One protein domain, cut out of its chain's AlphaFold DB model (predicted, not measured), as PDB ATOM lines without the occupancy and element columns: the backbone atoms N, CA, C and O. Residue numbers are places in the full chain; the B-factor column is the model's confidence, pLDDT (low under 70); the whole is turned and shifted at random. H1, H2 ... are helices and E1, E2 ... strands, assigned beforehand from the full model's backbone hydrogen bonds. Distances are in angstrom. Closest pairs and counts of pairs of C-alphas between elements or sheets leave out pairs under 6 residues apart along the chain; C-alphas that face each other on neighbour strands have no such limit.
ATOM      1  N   GLU A   2      13.324 -24.570  -6.651       46.91
ATOM      2  CA  GLU A   2      12.458 -25.696  -6.287       46.91
ATOM      3  C   GLU A   2      13.080 -27.000  -6.794       46.91
ATOM      4  O   GLU A   2      13.466 -27.119  -7.959       46.91
ATOM      5  N   GLN A   3      13.247 -27.974  -5.901       59.84
ATOM      6  CA  GLN A   3      13.703 -29.301  -6.293       59.84
ATOM      7  C   GLN A   3      12.552 -30.002  -7.014       59.84
ATOM      8  O   GLN A   3      11.563 -30.373  -6.388       59.84
ATOM      9  N   PHE A   4      12.677 -30.177  -8.330       67.69
ATOM     10  CA  PHE A   4      11.710 -30.926  -9.129       67.69
ATOM     11  C   PHE A   4      11.615 -32.374  -8.618       67.69
ATOM     12  O   PHE A   4      12.602 -33.119  -8.680       67.69
ATOM     13  N   LYS A   5      10.441 -32.755  -8.106       75.69
ATOM     14  CA  LYS A   5      10.130 -34.118  -7.656       75.69
ATOM     15  C   LYS A   5       9.416 -34.883  -8.770       75.69
ATOM     16  O   LYS A   5       8.508 -34.361  -9.409       75.69
ATOM     17  N   LEU A   6       9.837 -36.122  -8.999       73.62
ATOM     18  CA  LEU A   6       9.218 -37.069  -9.922       73.62
ATOM     19  C   LEU A   6       8.179 -37.883  -9.152       73.62
ATOM     20  O   LEU A   6       8.538 -38.762  -8.371       73.62
ATOM     21  N   GLY A   7       6.901 -37.567  -9.363       76.38
ATOM     22  CA  GLY A   7       5.787 -38.345  -8.829       76.38
ATOM     23  C   GLY A   7       5.558 -39.607  -9.659       76.38
ATOM     24  O   GLY A   7       5.070 -39.496 -10.781       76.38
ATOM     25  N   LEU A   8       5.874 -40.774  -9.102       80.00
ATOM     26  CA  LEU A   8       5.690 -42.092  -9.723       80.00
ATOM     27  C   LEU A   8       4.907 -43.012  -8.779       80.00
ATOM     28  O   LEU A   8       4.984 -42.851  -7.560       80.00
ATOM     29  N   THR A   9       4.140 -43.959  -9.312       79.00
ATOM     30  CA  THR A   9       3.495 -44.997  -8.493       79.00
ATOM     31  C   THR A   9       4.548 -45.905  -7.856       79.00
ATOM     32  O   THR A   9       5.714 -45.929  -8.257       79.00
ATOM     33  N   HIS A  10       4.150 -46.663  -6.841       75.25
ATOM     34  CA  HIS A  10       4.988 -47.669  -6.210       75.25
ATOM     35  C   HIS A  10       5.505 -48.676  -7.241       75.25
ATOM     36  O   HIS A  10       6.710 -48.890  -7.308       75.25
ATOM     37  N   ASP A  11       4.634 -49.202  -8.107       75.31
ATOM     38  CA  ASP A  11       5.024 -50.157  -9.152       75.31
ATOM     39  C   ASP A  11       6.057 -49.560 -10.122       75.31
ATOM     40  O   ASP A  11       7.039 -50.217 -10.478       75.31
ATOM     41  N   GLU A  12       5.888 -48.292 -10.511       80.38
ATOM     42  CA  GLU A  12       6.839 -47.570 -11.365       80.38
ATOM     43  C   GLU A  12       8.198 -47.378 -10.673       80.38
ATOM     44  O   GLU A  12       9.250 -47.565 -11.291       80.38
ATOM     45  N   ILE A  13       8.192 -47.043  -9.379       81.38
ATOM     46  CA  ILE A  13       9.405 -46.900  -8.563       81.38
ATOM     47  C   ILE A  13      10.113 -48.247  -8.400       81.38
ATOM     48  O   ILE A  13      11.335 -48.320  -8.558       81.38
ATOM     49  N   THR A  14       9.369 -49.313  -8.118       80.38
ATOM     50  CA  THR A  14       9.889 -50.673  -7.939       80.38
ATOM     51  C   THR A  14      10.501 -51.202  -9.230       80.38
ATOM     52  O   THR A  14      11.614 -51.740  -9.214       80.38
ATOM     53  N   LEU A  15       9.844 -50.976 -10.371       84.38
ATOM     54  CA  LEU A  15      10.392 -51.313 -11.682       84.38
ATOM     55  C   LEU A  15      11.683 -50.532 -11.959       84.38
ATOM     56  O   LEU A  15      12.687 -51.122 -12.362       84.38
ATOM     57  N   LEU A  16      11.690 -49.223 -11.698       85.12
ATOM     58  CA  LEU A  16      12.857 -48.370 -11.920       85.12
ATOM     59  C   LEU A  16      14.059 -48.806 -11.070       85.12
ATOM     60  O   LEU A  16      15.162 -48.949 -11.600       85.12
ATOM     61  N   LYS A  17      13.848 -49.067  -9.773       82.44
ATOM     62  CA  LYS A  17      14.885 -49.609  -8.878       82.44
ATOM     63  C   LYS A  17      15.424 -50.939  -9.408       82.44
ATOM     64  O   LYS A  17      16.639 -51.094  -9.525       82.44
ATOM     65  N   SER A  18      14.536 -51.853  -9.799       83.62
ATOM     66  CA  SER A  18      14.904 -53.179 -10.315       83.62
ATOM     67  C   SER A  18      15.752 -53.101 -11.590       83.62
ATOM     68  O   SER A  18      16.745 -53.819 -11.722       83.62
ATOM     69  N   VAL A  19      15.410 -52.202 -12.520       86.50
ATOM     70  CA  VAL A  19      16.173 -51.983 -13.762       86.50
ATOM     71  C   VAL A  19      17.564 -51.417 -13.470       86.50
ATOM     72  O   VAL A  19      18.547 -51.879 -14.053       86.50
ATOM     73  N   ILE A  20      17.669 -50.452 -12.550       83.88
ATOM     74  CA  ILE A  20      18.956 -49.866 -12.145       83.88
ATOM     75  C   ILE A  20      19.853 -50.933 -11.509       83.88
ATOM     76  O   ILE A  20      21.012 -51.066 -11.896       83.88
ATOM     77  N   GLU A  21      19.321 -51.729 -10.581       83.38
ATOM     78  CA  GLU A  21      20.083 -52.804  -9.938       83.38
ATOM     79  C   GLU A  21      20.532 -53.882 -10.924       83.38
ATOM     80  O   GLU A  21      21.653 -54.389 -10.836       83.38
ATOM     81  N   TRP A  22      19.678 -54.240 -11.884       86.44
ATOM     82  CA  TRP A  22      20.051 -55.166 -12.947       86.44
ATOM     83  C   TRP A  22      21.196 -54.606 -13.802       86.44
ATOM     84  O   TRP A  22      22.166 -55.324 -14.066       86.44
ATOM     85  N   ALA A  23      21.131 -53.324 -14.176       84.44
ATOM     86  CA  ALA A  23      22.181 -52.654 -14.939       84.44
ATOM     87  C   ALA A  23      23.509 -52.589 -14.162       84.44
ATOM     88  O   ALA A  23      24.565 -52.873 -14.732       84.44
ATOM     89  N   GLU A  24      23.469 -52.297 -12.856       82.44
ATOM     90  CA  GLU A  24      24.643 -52.321 -11.970       82.44
ATOM     91  C   GLU A  24      25.295 -53.713 -11.949       82.44
ATOM     92  O   GLU A  24      26.504 -53.834 -12.162       82.44
ATOM     93  N   LYS A  25      24.493 -54.775 -11.773       83.06
ATOM     94  CA  LYS A  25      24.969 -56.170 -11.736       83.06
ATOM     95  C   LYS A  25      25.542 -56.649 -13.073       83.06
ATOM     96  O   LYS A  25      26.453 -57.474 -13.082       83.06
ATOM     97  N   LYS A  26      25.001 -56.177 -14.200       87.00
ATOM     98  CA  LYS A  26      25.458 -56.560 -15.548       87.00
ATOM     99  C   LYS A  26      26.627 -55.723 -16.056       87.00
ATOM    100  O   LYS A  26      27.301 -56.157 -16.989       87.00
ATOM    101  N   SER A  27      26.905 -54.571 -15.448       83.56
ATOM    102  CA  SER A  27      28.057 -53.757 -15.823       83.56
ATOM    103  C   SER A  27      29.367 -54.452 -15.442       83.56
ATOM    104  O   SER A  27      29.655 -54.695 -14.267       83.56
ATOM    105  N   THR A  28      30.192 -54.739 -16.446       81.50
ATOM    106  CA  THR A  28      31.556 -55.268 -16.283       81.50
ATOM    107  C   THR A  28      32.604 -54.163 -16.131       81.50
ATOM    108  O   THR A  28      33.728 -54.442 -15.726       81.50
ATOM    109  N   ASN A  29      32.242 -52.910 -16.425       89.44
ATOM    110  CA  ASN A  29      33.124 -51.751 -16.342       89.44
ATOM    111  C   ASN A  29      32.887 -50.978 -15.032       89.44
ATOM    112  O   ASN A  29      31.753 -50.602 -14.718       89.44
ATOM    113  N   GLU A  30      33.963 -50.726 -14.286       85.19
ATOM    114  CA  GLU A  30      33.918 -50.064 -12.977       85.19
ATOM    115  C   GLU A  30      33.472 -48.595 -13.067       85.19
ATOM    116  O   GLU A  30      32.625 -48.154 -12.294       85.19
ATOM    117  N   SER A  31      33.938 -47.846 -14.070       85.00
ATOM    118  CA  SER A  31      33.487 -46.469 -14.307       85.00
ATOM    119  C   SER A  31      31.983 -46.407 -14.587       85.00
ATOM    120  O   SER A  31      31.293 -45.530 -14.065       85.00
ATOM    121  N   ASN A  32      31.446 -47.374 -15.336       82.25
ATOM    122  CA  ASN A  32      30.006 -47.474 -15.577       82.25
ATOM    123  C   ASN A  32      29.229 -47.768 -14.285       82.25
ATOM    124  O   ASN A  32      28.163 -47.191 -14.084       82.25
ATOM    125  N   ARG A  33      29.758 -48.602 -13.380       81.31
ATOM    126  CA  ARG A  33      29.131 -48.847 -12.067       81.31
ATOM    127  C   ARG A  33      29.084 -47.584 -11.214       81.31
ATOM    128  O   ARG A  33      28.041 -47.283 -10.643       81.31
ATOM    129  N   ILE A  34      30.171 -46.810 -11.180       82.38
ATOM    130  CA  ILE A  34      30.228 -45.532 -10.449       82.38
ATOM    131  C   ILE A  34      29.173 -44.555 -10.989       82.38
ATOM    132  O   ILE A  34      28.440 -43.933 -10.215       82.38
ATOM    133  N   ILE A  35      29.051 -44.442 -12.317       84.06
ATOM    134  CA  ILE A  35      28.049 -43.584 -12.963       84.06
ATOM    135  C   ILE A  35      26.628 -44.063 -12.640       84.06
ATOM    136  O   ILE A  35      25.780 -43.244 -12.281       84.06
ATOM    137  N   LEU A  36      26.365 -45.373 -12.712       83.12
ATOM    138  CA  LEU A  36      25.066 -45.958 -12.371       83.12
ATOM    139  C   LEU A  36      24.690 -45.695 -10.908       83.12
ATOM    140  O   LEU A  36      23.579 -45.233 -10.650       83.12
ATOM    141  N   GLY A  37      25.627 -45.849  -9.970       81.12
ATOM    142  CA  GLY A  37      25.403 -45.520  -8.561       81.12
ATOM    143  C   GLY A  37      25.096 -44.032  -8.341       81.12
ATOM    144  O   GLY A  37      24.211 -43.669  -7.559       81.12
ATOM    145  N   ALA A  38      25.759 -43.135  -9.078       81.31
ATOM    146  CA  ALA A  38      25.456 -41.705  -9.035       81.31
ATOM    147  C   ALA A  38      24.060 -41.381  -9.608       81.31
ATOM    148  O   ALA A  38      23.347 -40.539  -9.054       81.31
ATOM    149  N   ILE A  39      23.652 -42.055 -10.689       80.62
ATOM    150  CA  ILE A  39      22.312 -41.933 -11.286       80.62
ATOM    151  C   ILE A  39      21.248 -42.452 -10.312       80.62
ATOM    152  O   ILE A  39      20.290 -41.731 -10.037       80.62
ATOM    153  N   LYS A  40      21.457 -43.632  -9.716       82.88
ATOM    154  CA  LYS A  40      20.600 -44.222  -8.676       82.88
ATOM    155  C   LYS A  40      20.355 -43.242  -7.536       82.88
ATOM    156  O   LYS A  40      19.212 -42.969  -7.180       82.88
ATOM    157  N   ASN A  41      21.422 -42.632  -7.021       79.38
ATOM    158  CA  ASN A  41      21.330 -41.645  -5.948       79.38
ATOM    159  C   ASN A  41      20.544 -40.392  -6.357       79.38
ATOM    160  O   ASN A  41      19.751 -39.878  -5.570       79.38
ATOM    161  N   LYS A  42      20.736 -39.887  -7.584       79.06
ATOM    162  CA  LYS A  42      19.981 -38.729  -8.093       79.06
ATOM    163  C   LYS A  42      18.502 -39.043  -8.291       79.06
ATOM    164  O   LYS A  42      17.674 -38.199  -7.956       79.06
ATOM    165  N   ILE A  43      18.185 -40.226  -8.815       77.62
ATOM    166  CA  ILE A  43      16.814 -40.704  -8.994       77.62
ATOM    167  C   ILE A  43      16.149 -40.843  -7.626       77.62
ATOM    168  O   ILE A  43      15.165 -40.158  -7.374       77.62
ATOM    169  N   ASN A  44      16.742 -41.601  -6.700       74.88
ATOM    170  CA  ASN A  44      16.180 -41.834  -5.366       74.88
ATOM    171  C   ASN A  44      15.898 -40.538  -4.594       74.88
ATOM    172  O   ASN A  44      14.888 -40.444  -3.908       74.88
ATOM    173  N   ARG A  45      16.744 -39.509  -4.739       75.44
ATOM    174  CA  ARG A  45      16.521 -38.191  -4.111       75.44
ATOM    175  C   ARG A  45      15.351 -37.404  -4.706       75.44
ATOM    176  O   ARG A  45      14.902 -36.445  -4.087       75.44
ATOM    177  N   ARG A  46      14.906 -37.747  -5.916       74.75
ATOM    178  CA  ARG A  46      13.837 -37.050  -6.645       74.75
ATOM    179  C   ARG A  46      12.527 -37.830  -6.693       74.75
ATOM    180  O   ARG A  46      11.518 -37.226  -7.040       74.75
ATOM    181  N   LEU A  47      12.535 -39.125  -6.378       74.69
ATOM    182  CA  LEU A  47      11.333 -39.951  -6.381       74.69
ATOM    183  C   LEU A  47      10.376 -39.533  -5.266       74.69
ATOM    184  O   LEU A  47      10.763 -39.366  -4.111       74.69
ATOM    185  N   GLN A  48       9.108 -39.405  -5.629       67.00
ATOM    186  CA  GLN A  48       7.997 -39.243  -4.710       67.00
ATOM    187  C   GLN A  48       6.929 -40.266  -5.087       67.00
ATOM    188  O   GLN A  48       6.538 -40.345  -6.251       67.00
ATOM    189  N   TYR A  49       6.445 -41.029  -4.108       65.06
ATOM    190  CA  TYR A  49       5.290 -41.892  -4.322       65.06
ATOM    191  C   TYR A  49       4.076 -41.026  -4.673       65.06
ATOM    192  O   TYR A  49       3.712 -40.115  -3.928       65.06
ATOM    193  N   LYS A  50       3.484 -41.286  -5.838       67.75
ATOM    194  CA  LYS A  50       2.254 -40.655  -6.330       67.75
ATOM    195  C   LYS A  50       1.004 -41.350  -5.789       67.75
ATOM    196  O   LYS A  50      -0.077 -40.766  -5.816       67.75
ATOM    197  N   ASP A  51       1.151 -42.578  -5.298       66.88
ATOM    198  CA  ASP A  51       0.064 -43.301  -4.653       66.88
ATOM    199  C   ASP A  51      -0.404 -42.562  -3.404       66.88
ATOM    200  O   ASP A  51       0.386 -42.082  -2.584       66.88
ATOM    201  N   ASN A  52      -1.722 -42.474  -3.261       68.00
ATOM    202  CA  ASN A  52      -2.335 -41.723  -2.183       68.00
ATOM    203  C   ASN A  52      -2.397 -42.569  -0.904       68.00
ATOM    204  O   ASN A  52      -3.425 -43.156  -0.566       68.00
TER     205      ASN A  52
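What this domain is: This is residues 2 to 52 of the 137 residues of an uncharacterized protein of Clostridiaceae bacterium (UniProt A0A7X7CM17). This is a flat helical hairpin whose open end is bridged by two very short strands: H1 and H2 run side by side in opposite ways, and E1 and E2 pair as a small parallel sheet near the first residues of H1 and the last residues of H2. The turn between the helices is at the other end. The printed part has 51 residues, with two named strands and two named helices in the order E1, H1, H2, E2; the class is mostly helix. The whole is loose, with a radius of gyration of the C-alphas of 12.3 A, and the C-alphas span 39 by 25 by 7 A.

Where its parts are: Begin at Glu 2, and read on to C-alpha 6 at (9.218, -37.069, -9.922), where strand E1, residues 6 to 8, begins; it measures 6.1 A from first to last C-alpha. Find C-alpha 10 at (4.988, -47.669, -6.210); from there helix H1, residues 10 to 26, runs 24.2 A to C-alpha 26. Helix H2, residues 30 to 44, covers 21.0 A. Strand E2, residues 47 to 49, measures 6.7 A and ends at C-alpha 49 at (5.290, -41.892, -4.322).

How they stand to each other: Look first at the helical hairpin of H1 and H2, which touch and run opposite ways at a shallow tilt of 11 degrees. H1 touches H2 with residues 17 to 24 alone, and their closest C-alphas, those of Glu 24 and Arg 33, are 5.7 A apart. In both helices every O i to N i+4 pair is within hydrogen-bond range. Next compare E1 with E2: they are parallel neighbours, with 40 degrees between their directions, and the C-alphas of Gly 7 and Gln 48 face each other at 4.8 A. You will find N 8 and O 48 within hydrogen-bond range at 3.0 A, and N 48 and O 6 at 2.9 A. E1, H1, H2 and E2 form a strand-helix-strand unit, two parallel neighbour strands with helices between them along the chain, and its crossover is right-handed. The closest C-alphas of H1 and E2, those of His 10 and Tyr 49, are 6.1 A apart. E1 and H2 are only just apart, at 8.5 A.

The domain as a whole: The outline is flat, and the two C-alphas farthest apart, those of Asn 29 and Asn 52, are 39.5 A from each other. The printed part has no cut, and its three links, E1 to H1, H1 to H2 and H2 to E2, are tight. Check the B-factor column for pLDDT: the mean of the printed part is 78.4, and residues 2 to 4 and 48 to 52 are under 70.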